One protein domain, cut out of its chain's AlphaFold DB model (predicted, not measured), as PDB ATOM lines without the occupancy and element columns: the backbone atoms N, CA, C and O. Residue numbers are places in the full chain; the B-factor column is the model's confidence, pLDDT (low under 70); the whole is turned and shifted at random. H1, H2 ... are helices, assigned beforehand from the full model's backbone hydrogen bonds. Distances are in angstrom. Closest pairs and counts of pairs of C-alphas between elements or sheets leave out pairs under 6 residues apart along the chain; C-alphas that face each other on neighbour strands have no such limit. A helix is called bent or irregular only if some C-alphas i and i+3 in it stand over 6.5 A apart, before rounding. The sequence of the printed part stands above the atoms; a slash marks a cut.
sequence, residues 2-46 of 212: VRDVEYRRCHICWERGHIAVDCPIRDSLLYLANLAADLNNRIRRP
ATOM      1  N   VAL A   2     106.203  85.669  70.306       54.59
ATOM      2  CA  VAL A   2     105.682  86.871  69.607       54.59
ATOM      3  C   VAL A   2     104.169  86.742  69.405       54.59
ATOM      4  O   VAL A   2     103.677  86.786  68.288       54.59
ATOM      5  N   ARG A   3     103.425  86.452  70.477       54.00
ATOM      6  CA  ARG A   3     101.948  86.395  70.429       54.00
ATOM      7  C   ARG A   3     101.256  87.273  71.467       54.00
ATOM      8  O   ARG A   3     100.044  87.425  71.421       54.00
ATOM      9  N   ASP A   4     102.015  87.928  72.341       60.16
ATOM     10  CA  ASP A   4     101.429  88.709  73.433       60.16
ATOM     11  C   ASP A   4     101.024  90.131  73.020       60.16
ATOM     12  O   ASP A   4     100.283  90.782  73.751       60.16
ATOM     13  N   VAL A   5     101.474  90.631  71.865       61.47
ATOM     14  CA  VAL A   5     101.133  91.990  71.398       61.47
ATOM     15  C   VAL A   5      99.734  92.041  70.774       61.47
ATOM     16  O   VAL A   5      99.032  93.034  70.924       61.47
ATOM     17  N   GLU A   6      99.275  90.954  70.149       60.88
ATOM     18  CA  GLU A   6      97.961  90.888  69.487       60.88
ATOM     19  C   GLU A   6      96.786  90.886  70.483       60.88
ATOM     20  O   GLU A   6      95.691  91.359  70.166       60.88
ATOM     21  N   TYR A   7      97.011  90.397  71.708       67.50
ATOM     22  CA  TYR A   7      96.002  90.382  72.775       67.50
ATOM     23  C   TYR A   7      96.088  91.588  73.712       67.50
ATOM     24  O   TYR A   7      95.110  91.895  74.403       67.50
ATOM     25  N   ARG A   8      97.224  92.294  73.736       77.44
ATOM     26  CA  ARG A   8      97.382  93.518  74.523       77.44
ATOM     27  C   ARG A   8      96.699  94.675  73.800       77.44
ATOM     28  O   ARG A   8      96.953  94.944  72.629       77.44
ATOM     29  N   ARG A   9      95.799  95.347  74.515       85.88
ATOM     30  CA  ARG A   9      95.189  96.598  74.060       85.88
ATOM     31  C   ARG A   9      96.069  97.760  74.488       85.88
ATOM     32  O   ARG A   9      96.600  97.764  75.598       85.88
ATOM     33  N   CYS A  10      96.184  98.753  73.626       88.69
ATOM     34  CA  CYS A  10      96.789 100.023  73.967       88.69
ATOM     35  C   CYS A  10      95.981 100.700  75.087       88.69
ATOM     36  O   CYS A  10      94.776 100.870  74.961       88.69
ATOM     37  N   HIS A  11      96.620 101.131  76.177       86.00
ATOM     38  CA  HIS A  11      95.920 101.834  77.265       86.00
ATOM     39  C   HIS A  11      95.479 103.262  76.898       86.00
ATOM     40  O   HIS A  11      94.709 103.869  77.636       86.00
ATOM     41  N   ILE A  12      95.970 103.803  75.777       87.44
ATOM     42  CA  ILE A  12      95.645 105.157  75.312       87.44
ATOM     43  C   ILE A  12      94.391 105.125  74.434       87.44
ATOM     44  O   ILE A  12      93.419 105.811  74.732       87.44
ATOM     45  N   CYS A  13      94.388 104.311  73.375       89.38
ATOM     46  CA  CYS A  13      93.289 104.259  72.403       89.38
ATOM     47  C   CYS A  13      92.442 102.982  72.461       89.38
ATOM     48  O   CYS A  13      91.457 102.877  71.741       89.38
ATOM     49  N   TRP A  14      92.799 102.015  73.311       87.12
ATOM     50  CA  TRP A  14      92.076 100.750  73.512       87.12
ATOM     51  C   TRP A  14      92.037  99.814  72.292       87.12
ATOM     52  O   TRP A  14      91.408  98.751  72.350       87.12
ATOM     53  N   GLU A  15      92.773 100.146  71.230       88.31
ATOM     54  CA  GLU A  15      92.966  99.309  70.046       88.31
ATOM     55  C   GLU A  15      94.035  98.233  70.274       88.31
ATOM     56  O   GLU A  15      94.887  98.337  71.159       88.31
ATOM     57  N   ARG A  16      93.970  97.158  69.484       86.69
ATOM     58  CA  ARG A  16      94.936  96.048  69.522       86.69
ATOM     59  C   ARG A  16      96.037  96.257  68.485       86.69
ATOM     60  O   ARG A  16      95.849  96.989  67.519       86.69
ATOM     61  N   GLY A  17      97.160  95.563  68.660       84.69
ATOM     62  CA  GLY A  17      98.246  95.529  67.674       84.69
ATOM     63  C   GLY A  17      99.377  96.527  67.922       84.69
ATOM     64  O   GLY A  17     100.379  96.478  67.219       84.69
ATOM     65  N   HIS A  18      99.264  97.382  68.941       86.75
ATOM     66  CA  HIS A  18     100.348  98.256  69.382       86.75
ATOM     67  C   HIS A  18     100.301  98.484  70.899       86.75
ATOM     68  O   HIS A  18      99.256  98.359  71.544       86.75
ATOM     69  N   ILE A  19     101.451  98.821  71.479       86.75
ATOM     70  CA  ILE A  19     101.567  99.230  72.883       86.75
ATOM     71  C   ILE A  19     101.407 100.748  73.006       86.75
ATOM     72  O   ILE A  19     101.605 101.481  72.044       86.75
ATOM     73  N   ALA A  20     101.086 101.239  74.206       83.75
ATOM     74  CA  ALA A  20     100.869 102.668  74.463       83.75
ATOM     75  C   ALA A  20     102.031 103.571  74.007       83.75
ATOM     76  O   ALA A  20     101.807 104.726  73.660       83.75
ATOM     77  N   VAL A  21     103.260 103.049  73.995       85.62
ATOM     78  CA  VAL A  21     104.444 103.793  73.550       85.62
ATOM     79  C   VAL A  21     104.367 104.141  72.065       85.62
ATOM     80  O   VAL A  21     104.678 105.278  71.718       85.62
ATOM     81  N   ASP A  22     103.873 103.205  71.254       84.56
ATOM     82  CA  ASP A  22     103.809 103.266  69.788       84.56
ATOM     83  C   ASP A  22     102.406 103.658  69.291       84.56
ATOM     84  O   ASP A  22     102.027 103.395  68.151       84.56
ATOM     85  N   CYS A  23     101.584 104.239  70.168       87.62
ATOM     86  CA  CYS A  23     100.232 104.640  69.816       87.62
ATOM     87  C   CYS A  23     100.255 105.909  68.953       87.62
ATOM     88  O   CYS A  23     100.761 106.932  69.416       87.62
ATOM     89  N   PRO A  24      99.631 105.912  67.760       87.38
ATOM     90  CA  PRO A  24      99.618 107.088  66.884       87.38
ATOM     91  C   PRO A  24      98.878 108.282  67.508       87.38
ATOM     92  O   PRO A  24      99.133 109.436  67.172       87.38
ATOM     93  N   ILE A  25      97.971 108.020  68.453       90.69
ATOM     94  CA  ILE A  25      97.201 109.044  69.168       90.69
ATOM     95  C   ILE A  25      98.031 109.701  70.283       90.69
ATOM     96  O   ILE A  25      97.687 110.770  70.783       90.69
ATOM     97  N   ARG A  26      99.158 109.103  70.682       89.06
ATOM     98  CA  ARG A  26      99.992 109.645  71.757       89.06
ATOM     99  C   ARG A  26     100.548 111.024  71.407       89.06
ATOM    100  O   ARG A  26     100.462 111.929  72.235       89.06
ATOM    101  N   ASP A  27     101.059 111.194  70.192       88.25
ATOM    102  CA  ASP A  27     101.665 112.454  69.750       88.25
ATOM    103  C   ASP A  27     100.622 113.565  69.601       88.25
ATOM    104  O   ASP A  27     100.856 114.705  70.013       88.25
ATOM    105  N   SER A  28      99.433 113.230  69.091       89.56
ATOM    106  CA  SER A  28      98.333 114.189  68.972       89.56
ATOM    107  C   SER A  28      97.803 114.627  70.341       89.56
ATOM    108  O   SER A  28      97.573 115.819  70.554       89.56
ATOM    109  N   LEU A  29      97.686 113.709  71.307       91.00
ATOM    110  CA  LEU A  29      97.331 114.050  72.688       91.00
ATOM    111  C   LEU A  29      98.391 114.929  73.356       91.00
ATOM    112  O   LEU A  29      98.043 115.887  74.050       91.00
ATOM    113  N   LEU A  30      99.676 114.643  73.127       90.94
ATOM    114  CA  LEU A  30     100.769 115.453  73.661       90.94
ATOM    115  C   LEU A  30     100.725 116.882  73.098       90.94
ATOM    116  O   LEU A  30     100.873 117.854  73.839       90.94
ATOM    117  N   TYR A  31     100.469 117.015  71.795       93.00
ATOM    118  CA  TYR A  31     100.305 118.307  71.134       93.00
ATOM    119  C   TYR A  31      99.137 119.109  71.722       93.00
ATOM    120  O   TYR A  31      99.308 120.278  72.076       93.00
ATOM    121  N   LEU A  32      97.970 118.483  71.895       95.25
ATOM    122  CA  LEU A  32      96.799 119.136  72.485       95.25
ATOM    123  C   LEU A  32      97.038 119.561  73.937       95.25
ATOM    124  O   LEU A  32      96.639 120.659  74.322       95.25
ATOM    125  N   ALA A  33      97.721 118.734  74.733       93.88
ATOM    126  CA  ALA A  33      98.076 119.072  76.108       93.88
ATOM    127  C   ALA A  33      98.992 120.307  76.171       93.88
ATOM    128  O   ALA A  33      98.760 121.214  76.975       93.88
ATOM    129  N   ASN A  34      99.984 120.384  75.281       94.56
ATOM    130  CA  ASN A  34     100.881 121.536  75.183       94.56
ATOM    131  C   ASN A  34     100.144 122.803  74.726       94.56
ATOM    132  O   ASN A  34     100.348 123.874  75.300       94.56
ATOM    133  N   LEU A  35      99.244 122.685  73.744       96.19
ATOM    134  CA  LEU A  35      98.409 123.798  73.287       96.19
ATOM    135  C   LEU A  35      97.502 124.311  74.415       96.19
ATOM    136  O   LEU A  35      97.428 125.515  74.661       96.19
ATOM    137  N   ALA A  36      96.843 123.402  75.134       95.12
ATOM    138  CA  ALA A  36      95.989 123.742  76.263       95.12
ATOM    139  C   ALA A  36      96.782 124.441  77.379       95.12
ATOM    140  O   ALA A  36      96.312 125.432  77.941       95.12
ATOM    141  N   ALA A  37      98.002 123.976  77.666       91.44
ATOM    142  CA  ALA A  37      98.891 124.616  78.627       91.44
ATOM    143  C   ALA A  37      99.297 126.033  78.188       91.44
ATOM    144  O   ALA A  37      99.249 126.956  79.003       91.44
ATOM    145  N   ASP A  38      99.638 126.242  76.912       92.19
ATOM    146  CA  ASP A  38      99.985 127.571  76.391       92.19
ATOM    147  C   ASP A  38      98.796 128.541  76.460       92.19
ATOM    148  O   ASP A  38      98.923 129.662  76.956       92.19
ATOM    149  N   LEU A  39      97.603 128.095  76.058       91.12
ATOM    150  CA  LEU A  39      96.383 128.898  76.163       91.12
ATOM    151  C   LEU A  39      96.062 129.257  77.617       91.12
ATOM    152  O   LEU A  39      95.758 130.413  77.920       91.12
ATOM    153  N   ASN A  40      96.193 128.302  78.537       90.50
ATOM    154  CA  ASN A  40      95.976 128.544  79.960       90.50
ATOM    155  C   ASN A  40      96.998 129.551  80.520       90.50
ATOM    156  O   ASN A  40      96.633 130.455  81.272       90.50
ATOM    157  N   ASN A  41      98.261 129.473  80.088       85.50
ATOM    158  CA  ASN A  41      99.293 130.445  80.450       85.50
ATOM    159  C   ASN A  41      98.990 131.852  79.917       85.50
ATOM    160  O   ASN A  41      99.281 132.836  80.597       85.50
ATOM    161  N   ARG A  42      98.392 131.972  78.729       81.81
ATOM    162  CA  ARG A  42      97.980 133.268  78.165       81.81
ATOM    163  C   ARG A  42      96.807 133.883  78.922       81.81
ATOM    164  O   ARG A  42      96.834 135.080  79.183       81.81
ATOM    165  N   ILE A  43      95.820 133.078  79.311       83.56
ATOM    166  CA  ILE A  43      94.645 133.542  80.068       83.56
ATOM    167  C   ILE A  43      95.033 133.937  81.499       83.56
ATOM    168  O   ILE A  43      94.542 134.930  82.030       83.56
ATOM    169  N   ARG A  44      95.928 133.171  82.135       77.75
ATOM    170  CA  ARG A  44      96.316 133.380  83.540       77.75
ATOM    171  C   ARG A  44      97.389 134.434  83.758       77.75
ATOM    172  O   ARG A  44      97.655 134.754  84.912       77.75
ATOM    173  N   ARG A  45      98.024 134.973  82.714       70.44
ATOM    174  CA  ARG A  45      98.948 136.099  82.882       70.44
ATOM    175  C   ARG A  45      98.126 137.372  83.093       70.44
ATOM    176  O   ARG A  45      97.545 137.857  82.122       70.44
ATOM    177  N   PRO A  46      98.076 137.947  84.314       63.66
ATOM    178  CA  PRO A  46      97.519 139.276  84.474       63.66
ATOM    179  C   PRO A  46      98.342 140.211  83.590       63.66
ATOM    180  O   PRO A  46      99.561 140.320  83.752       63.66
TER     181      PRO A  46
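This is residues 2 to 46 of the 212 residues of the protein "CCHC-type domain-containing protein" of Aspergillus leporis (UniProt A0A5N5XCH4). One long helix, H2, makes the shaft of a rod, and a small head of loop is at the end where it begins, with the short helix H1 beyond that loop at the far end. The loop, residues 8 to 23, runs out from H1, folds back towards it after Ile 12, and turns again to lead into H2, whose residues 30 to 44 stick out free together with Arg 45 and Pro 46. The printed part has 45 residues, with two named helices in the order H1, H2 and no named strand; the class is all helix. It is extended, with a radius of gyration of the C-alphas of 15.7 A and spans of 55 by 11 by 10 A.

Find C-alpha 24 at (99.618, 107.088, 66.884); from there H2, residues 24 to 44, runs 31.3 A to C-alpha 44 at (96.316, 133.380, 83.540). H2 is neither bent nor irregular, but only just: C-alphas 24 and 27 are 6.4 A apart. Look back to C-alpha 4 at (101.429, 88.709, 73.433) for H1, residues 4 to 7, which is 5.7 A long.

H1 and H2 are apart, with no C-alpha of the one within 8 A of the other. Between them you pass a long link of 16 residues. In H2, 16 of 17 O i to N i+4 pairs are within hydrogen-bond range; H1 is too short for such a pair, and its one O i to N i+3 pair is not within range.

The C-alphas of Val 2 and Pro 46, the two farthest apart, are 55.1 A from each other. The printed part has no cut. In the B-factor column the mean pLDDT of the printed part is 83.5, and residues 2 to 7 and residue 46 are under 70.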